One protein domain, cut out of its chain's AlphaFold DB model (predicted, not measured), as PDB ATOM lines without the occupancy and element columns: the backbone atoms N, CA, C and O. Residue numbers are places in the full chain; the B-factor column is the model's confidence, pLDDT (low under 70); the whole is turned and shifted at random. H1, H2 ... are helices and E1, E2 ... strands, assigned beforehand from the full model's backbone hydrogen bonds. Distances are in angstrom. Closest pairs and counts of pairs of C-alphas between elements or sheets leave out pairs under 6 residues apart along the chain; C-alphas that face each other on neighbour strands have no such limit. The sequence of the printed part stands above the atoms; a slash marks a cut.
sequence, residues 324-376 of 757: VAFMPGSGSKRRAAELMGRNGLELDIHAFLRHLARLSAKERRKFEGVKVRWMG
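What this domain is: This is residues 324 to 376 of the 757 residues of the protein "Predicted protein" of Leptosphaeria maculans (strain JN3 / isolate v23.1.3 / race Av1-4-5-6-7-8) (UniProt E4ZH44). A small two-stranded antiparallel ribbon, E1 and E2, brings the two ends of the printed part together, with H1 and H2 near it and H3 farther out; residues 357 to 363 stick out. The printed part has 53 residues, with three named helices and two named strands in the order E1, H1, H2, H3, E2; of the 31 residues in named elements helices hold 25 and strands 6, and the class is mostly helix. The whole is compact, radius of gyration of the C-alphas 10.4 A, spans 26 by 25 by 18 A.

How they stand to each other: Look first at E1, residues 324 to 326, and E2, residues 372 to 374: antiparallel at 151 degrees, N 325 and O 373 2.9 A apart. H1, residues 332 to 339, comes closest to E1 at C-alphas Lys 333 and Phe 326, 5.6 A; H2, residues 349 to 358, at Ile 349 and Ala 325, 6.5 A. H3, residues 361 to 367, only just touches H1, with 3 pairs of C-alphas within 8 A, closest Ala 336 and Phe 367, 6.7 A. Every O i to N i+4 pair is within hydrogen-bond range in H1, 5 of 6 in H2, 1 of 3 in H3, where 3 of 4 O i to N i+3 pairs are.

Where its parts are: Find C-alpha 324 at (69.469, 46.244, 75.815), where E1 begins; H2 is 14.5 A long from first to last C-alpha, and E2 ends at C-alpha 374 at (73.319, 45.259, 73.690).

The domain as a whole: The printed part has no cut; confidence is under 70 at residues 324, 359, 361 and 373 to 376.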
ATOM      1  N   VAL A 324      69.115  44.894  76.248       59.66
ATOM      2  CA  VAL A 324      69.469  46.244  75.815       59.66
ATOM      3  C   VAL A 324      69.468  47.123  77.063       59.66
ATOM      4  O   VAL A 324      68.518  47.133  77.837       59.66
ATOM      5  N   ALA A 325      70.548  47.857  77.296       77.12
ATOM      6  CA  ALA A 325      70.685  48.732  78.450       77.12
ATOM      7  C   ALA A 325      71.182  50.108  78.009       77.12
ATOM      8  O   ALA A 325      72.105  50.223  77.201       77.12
ATOM      9  N   PHE A 326      70.631  51.180  78.579       81.38
ATOM     10  CA  PHE A 326      71.265  52.495  78.476       81.38
ATOM     11  C   PHE A 326      72.686  52.417  79.044       81.38
ATOM     12  O   PHE A 326      72.877  51.904  80.148       81.38
ATOM     13  N   MET A 327      73.685  52.935  78.321       78.50
ATOM     14  CA  MET A 327      75.077  52.852  78.766       78.50
ATOM     15  C   MET A 327      75.236  53.473  80.168       78.50
ATOM     16  O   MET A 327      74.941  54.666  80.332       78.50
ATOM     17  N   PRO A 328      75.728  52.731  81.180       77.50
ATOM     18  CA  PRO A 328      75.867  53.256  82.534       77.50
ATOM     19  C   PRO A 328      76.822  54.457  82.559       77.50
ATOM     20  O   PRO A 328      77.815  54.500  81.833       77.50
ATOM     21  N   GLY A 329      76.486  55.473  83.357       81.75
ATOM     22  CA  GLY A 329      77.254  56.722  83.466       81.75
ATOM     23  C   GLY A 329      77.175  57.674  82.261       81.75
ATOM     24  O   GLY A 329      77.626  58.807  82.372       81.75
ATOM     25  N   SER A 330      76.576  57.277  81.131       80.88
ATOM     26  CA  SER A 330      76.552  58.096  79.901       80.88
ATOM     27  C   SER A 330      75.516  59.231  79.880       80.88
ATOM     28  O   SER A 330      75.461  59.982  78.913       80.88
ATOM     29  N   GLY A 331      74.628  59.309  80.877       89.12
ATOM     30  CA  GLY A 331      73.462  60.206  80.868       89.12
ATOM     31  C   GLY A 331      72.330  59.792  79.911       89.12
ATOM     32  O   GLY A 331      71.238  60.347  79.992       89.12
ATOM     33  N   SER A 332      72.536  58.783  79.058       89.94
ATOM     34  CA  SER A 332      71.630  58.441  77.949       89.94
ATOM     35  C   SER A 332      70.193  58.126  78.372       89.94
ATOM     36  O   SER A 332      69.277  58.616  77.724       89.94
ATOM     37  N   LYS A 333      69.978  57.398  79.482       92.31
ATOM     38  CA  LYS A 333      68.627  57.137  80.028       92.31
ATOM     39  C   LYS A 333      67.870  58.437  80.315       92.31
ATOM     40  O   LYS A 333      66.700  58.575  79.980       92.31
ATOM     41  N   ARG A 334      68.566  59.402  80.923       92.00
ATOM     42  CA  ARG A 334      68.011  60.704  81.292       92.00
ATOM     43  C   ARG A 334      67.696  61.534  80.049       92.00
ATOM     44  O   ARG A 334      66.568  61.988  79.927       92.00
ATOM     45  N   ARG A 335      68.639  61.652  79.104       90.00
ATOM     46  CA  ARG A 335      68.415  62.397  77.853       90.00
ATOM     47  C   ARG A 335      67.297  61.783  77.003       90.00
ATOM     48  O   ARG A 335      66.494  62.520  76.447       90.00
ATOM     49  N   ALA A 336      67.218  60.454  76.924       91.38
ATOM     50  CA  ALA A 336      66.120  59.763  76.251       91.38
ATOM     51  C   ALA A 336      64.765  60.109  76.882       91.38
ATOM     52  O   ALA A 336      63.818  60.415  76.167       91.38
ATOM     53  N   ALA A 337      64.683  60.128  78.215       94.00
ATOM     54  CA  ALA A 337      63.458  60.481  78.922       94.00
ATOM     55  C   ALA A 337      63.092  61.963  78.758       94.00
ATOM     56  O   ALA A 337      61.940  62.261  78.465       94.00
ATOM     57  N   GLU A 338      64.066  62.873  78.846       94.25
ATOM     58  CA  GLU A 338      63.878  64.308  78.596       94.25
ATOM     59  C   GLU A 338      63.356  64.567  77.166       94.25
ATOM     60  O   GLU A 338      62.416  65.337  76.993       94.25
ATOM     61  N   LEU A 339      63.872  63.851  76.155       92.56
ATOM     62  CA  LEU A 339      63.373  63.897  74.771       92.56
ATOM     63  C   LEU A 339      61.986  63.249  74.583       92.56
ATOM     64  O   LEU A 339      61.259  63.629  73.670       92.56
ATOM     65  N   MET A 340      61.610  62.292  75.436       93.81
ATOM     66  CA  MET A 340      60.287  61.646  75.454       93.81
ATOM     67  C   MET A 340      59.255  62.364  76.343       93.81
ATOM     68  O   MET A 340      58.131  61.879  76.470       93.81
ATOM     69  N   GLY A 341      59.625  63.454  77.025       94.50
ATOM     70  CA  GLY A 341      58.772  64.103  78.030       94.50
ATOM     71  C   GLY A 341      58.484  63.241  79.273       94.50
ATOM     72  O   GLY A 341      57.459  63.423  79.922       94.50
ATOM     73  N   ARG A 342      59.355  62.274  79.599       92.06
ATOM     74  CA  ARG A 342      59.193  61.300  80.696       92.06
ATOM     75  C   ARG A 342      60.227  61.482  81.810       92.06
ATOM     76  O   ARG A 342      61.278  62.091  81.626       92.06
ATOM     77  N   ASN A 343      59.956  60.886  82.971       88.38
ATOM     78  CA  ASN A 343      60.889  60.854  84.096       88.38
ATOM     79  C   ASN A 343      62.088  59.922  83.809       88.38
ATOM     80  O   ASN A 343      61.926  58.730  83.540       88.38
ATOM     81  N   GLY A 344      63.314  60.449  83.912       78.69
ATOM     82  CA  GLY A 344      64.557  59.708  83.647       78.69
ATOM     83  C   GLY A 344      64.841  58.538  84.593       78.69
ATOM     84  O   GLY A 344      65.633  57.660  84.250       78.69
ATOM     85  N   LEU A 345      64.192  58.493  85.761       83.00
ATOM     86  CA  LEU A 345      64.279  57.348  86.671       83.00
ATOM     87  C   LEU A 345      63.465  56.150  86.158       83.00
ATOM     88  O   LEU A 345      63.952  55.022  86.206       83.00
ATOM     89  N   GLU A 346      62.282  56.405  85.600       87.38
ATOM     90  CA  GLU A 346      61.263  55.401  85.261       87.38
ATOM     91  C   GLU A 346      61.335  54.894  83.816       87.38
ATOM     92  O   GLU A 346      60.733  53.869  83.515       87.38
ATOM     93  N   LEU A 347      62.064  55.569  82.912       87.00
ATOM     94  CA  LEU A 347      62.109  55.171  81.501       87.00
ATOM     95  C   LEU A 347      62.683  53.755  81.306       87.00
ATOM     96  O   LEU A 347      63.896  53.556  81.305       87.00
ATOM     97  N   ASP A 348      61.806  52.784  81.093       87.38
ATOM     98  CA  ASP A 348      62.163  51.458  80.600       87.38
ATOM     99  C   ASP A 348      62.824  51.532  79.205       87.38
ATOM    100  O   ASP A 348      62.490  52.378  78.370       87.38
ATOM    101  N   ILE A 349      63.765  50.623  78.951       82.44
ATOM    102  CA  ILE A 349      64.452  50.506  77.667       82.44
ATOM    103  C   ILE A 349      63.504  50.035  76.560       82.44
ATOM    104  O   ILE A 349      63.516  50.615  75.478       82.44
ATOM    105  N   HIS A 350      62.623  49.064  76.812       77.12
ATOM    106  CA  HIS A 350      61.693  48.586  75.786       77.12
ATOM    107  C   HIS A 350      60.628  49.647  75.477       77.12
ATOM    108  O   HIS A 350      60.157  49.743  74.347       77.12
ATOM    109  N   ALA A 351      60.255  50.484  76.449       80.81
ATOM    110  CA  ALA A 351      59.419  51.666  76.244       80.81
ATOM    111  C   ALA A 351      60.113  52.748  75.395       80.81
ATOM    112  O   ALA A 351      59.451  53.393  74.583       80.81
ATOM    113  N   PHE A 352      61.432  52.927  75.536       84.94
ATOM    114  CA  PHE A 352      62.232  53.797  74.665       84.94
ATOM    115  C   PHE A 352      62.343  53.249  73.234       84.94
ATOM    116  O   PHE A 352      62.085  53.976  72.279       84.94
ATOM    117  N   LEU A 353      62.662  51.961  73.075       81.19
ATOM    118  CA  LEU A 353      62.807  51.328  71.760       81.19
ATOM    119  C   LEU A 353      61.481  51.295  70.983       81.19
ATOM    120  O   LEU A 353      61.449  51.679  69.816       81.19
ATOM    121  N   ARG A 354      60.364  50.950  71.644       78.19
ATOM    122  CA  ARG A 354      59.014  51.028  71.049       78.19
ATOM    123  C   ARG A 354      58.613  52.455  70.660       78.19
ATOM    124  O   ARG A 354      57.843  52.627  69.721       78.19
ATOM    125  N   HIS A 355      59.125  53.474  71.350       79.00
ATOM    126  CA  HIS A 355      58.914  54.863  70.948       79.00
ATOM    127  C   HIS A 355      59.755  55.230  69.719       79.00
ATOM    128  O   HIS A 355      59.193  55.746  68.761       79.00
ATOM    129  N   LEU A 356      61.055  54.895  69.688       77.69
ATOM    130  CA  LEU A 356      61.906  55.112  68.507       77.69
ATOM    131  C   LEU A 356      61.341  54.458  67.238       77.69
ATOM    132  O   LEU A 356      61.370  55.083  66.180       77.69
ATOM    133  N   ALA A 357      60.814  53.234  67.342       70.94
ATOM    134  CA  ALA A 357      60.207  52.527  66.215       70.94
ATOM    135  C   ALA A 357      59.041  53.320  65.592       70.94
ATOM    136  O   ALA A 357      58.973  53.453  64.373       70.94
ATOM    137  N   ARG A 358      58.187  53.930  66.426       77.75
ATOM    138  CA  ARG A 358      57.028  54.740  66.004       77.75
ATOM    139  C   ARG A 358      57.378  56.143  65.491       77.75
ATOM    140  O   ARG A 358      56.491  56.838  65.010       77.75
ATOM    141  N   LEU A 359      58.627  56.593  65.622       69.88
ATOM    142  CA  LEU A 359      59.055  57.913  65.152       69.88
ATOM    143  C   LEU A 359      59.542  57.878  63.704       69.88
ATOM    144  O   LEU A 359      60.231  56.941  63.295       69.88
ATOM    145  N   SER A 360      59.283  58.963  62.973       79.62
ATOM    146  CA  SER A 360      59.835  59.188  61.633       79.62
ATOM    147  C   SER A 360      61.368  59.324  61.655       79.62
ATOM    148  O   SER A 360      61.967  59.702  62.667       79.62
ATOM    149  N   ALA A 361      62.041  59.074  60.525       65.12
ATOM    150  CA  ALA A 361      63.507  59.159  60.435       65.12
ATOM    151  C   ALA A 361      64.062  60.539  60.860       65.12
ATOM    152  O   ALA A 361      65.072  60.621  61.565       65.12
ATOM    153  N   LYS A 362      63.357  61.624  60.506       78.12
ATOM    154  CA  LYS A 362      63.678  63.011  60.892       78.12
ATOM    155  C   LYS A 362      63.620  63.230  62.408       78.12
ATOM    156  O   LYS A 362      64.341  64.067  62.944       78.12
ATOM    157  N   GLU A 363      62.793  62.465  63.112       75.69
ATOM    158  CA  GLU A 363      62.618  62.563  64.558       75.69
ATOM    159  C   GLU A 363      63.519  61.618  65.338       75.69
ATOM    160  O   GLU A 363      64.006  62.004  66.399       75.69
ATOM    161  N   ARG A 364      63.836  60.437  64.792       79.25
ATOM    162  CA  ARG A 364      64.875  59.551  65.343       79.25
ATOM    163  C   ARG A 364      66.213  60.299  65.490       79.25
ATOM    164  O   ARG A 364      66.880  60.138  66.510       79.25
ATOM    165  N   ARG A 365      66.543  61.224  64.571       77.81
ATOM    166  CA  ARG A 365      67.712  62.131  64.680       77.81
ATOM    167  C   ARG A 365      67.721  62.996  65.957       77.81
ATOM    168  O   ARG A 365      68.794  63.282  66.475       77.81
ATOM    169  N   LYS A 366      66.571  63.346  66.559       87.88
ATOM    170  CA  LYS A 366      66.514  64.090  67.846       87.88
ATOM    171  C   LYS A 366      67.220  63.326  68.989       87.88
ATOM    172  O   LYS A 366      67.750  63.935  69.924       87.88
ATOM    173  N   PHE A 367      67.258  61.994  68.894       88.94
ATOM    174  CA  PHE A 367      67.863  61.080  69.867       88.94
ATOM    175  C   PHE A 367      69.342  60.763  69.587       88.94
ATOM    176  O   PHE A 367      69.949  59.997  70.335       88.94
ATOM    177  N   GLU A 368      69.954  61.369  68.566       81.44
ATOM    178  CA  GLU A 368      71.358  61.144  68.214       81.44
ATOM    179  C   GLU A 368      72.290  61.414  69.408       81.44
ATOM    180  O   GLU A 368      72.304  62.503  69.987       81.44
ATOM    181  N   GLY A 369      73.058  60.401  69.817       76.25
ATOM    182  CA  GLY A 369      73.913  60.446  71.007       76.25
ATOM    183  C   GLY A 369      73.266  59.938  72.305       76.25
ATOM    184  O   GLY A 369      73.931  59.953  73.341       76.25
ATOM    185  N   VAL A 370      72.023  59.442  72.278       84.25
ATOM    186  CA  VAL A 370      71.519  58.505  73.298       84.25
ATOM    187  C   VAL A 370      72.196  57.153  73.070       84.25
ATOM    188  O   VAL A 370      71.946  56.478  72.077       84.25
ATOM    189  N   LYS A 371      73.075  56.746  73.989       79.62
ATOM    190  CA  LYS A 371      73.856  55.508  73.884       79.62
ATOM    191  C   LYS A 371      73.176  54.357  74.617       79.62
ATOM    192  O   LYS A 371      73.089  54.346  75.850       79.62
ATOM    193  N   VAL A 372      72.754  53.367  73.845       77.50
ATOM    194  CA  VAL A 372      72.285  52.058  74.307       77.50
ATOM    195  C   VAL A 372      73.308  50.985  73.932       77.50
ATOM    196  O   VAL A 372      73.998  51.102  72.922       77.50
ATOM    197  N   ARG A 373      73.445  49.963  74.775       68.94
ATOM    198  CA  ARG A 373      74.326  48.807  74.590       68.94
ATOM    199  C   ARG A 373      73.480  47.539  74.590       68.94
ATOM    200  O   ARG A 373      72.729  47.319  75.534       68.94
ATOM    201  N   TRP A 374      73.696  46.671  73.608       63.03
ATOM    202  CA  TRP A 374      73.319  45.259  73.690       63.03
ATOM    203  C   TRP A 374      74.220  44.526  74.696       63.03
ATOM    204  O   TRP A 374      75.446  44.528  74.553       63.03
ATOM    205  N   MET A 375      73.638  43.913  75.730       45.41
ATOM    206  CA  MET A 375      74.401  43.159  76.738       45.41
ATOM    207  C   MET A 375      74.719  41.721  76.310       45.41
ATOM    208  O   MET A 375      75.638  41.140  76.881       45.41
ATOM    209  N   GLY A 376      74.045  41.178  75.287       40.91
ATOM    210  CA  GLY A 376      74.350  39.851  74.730       40.91
ATOM    211  C   GLY A 376      75.762  39.718  74.139       40.91
ATOM    212  O   GLY A 376      76.292  38.613  74.062       40.91
TER     213      GLY A 376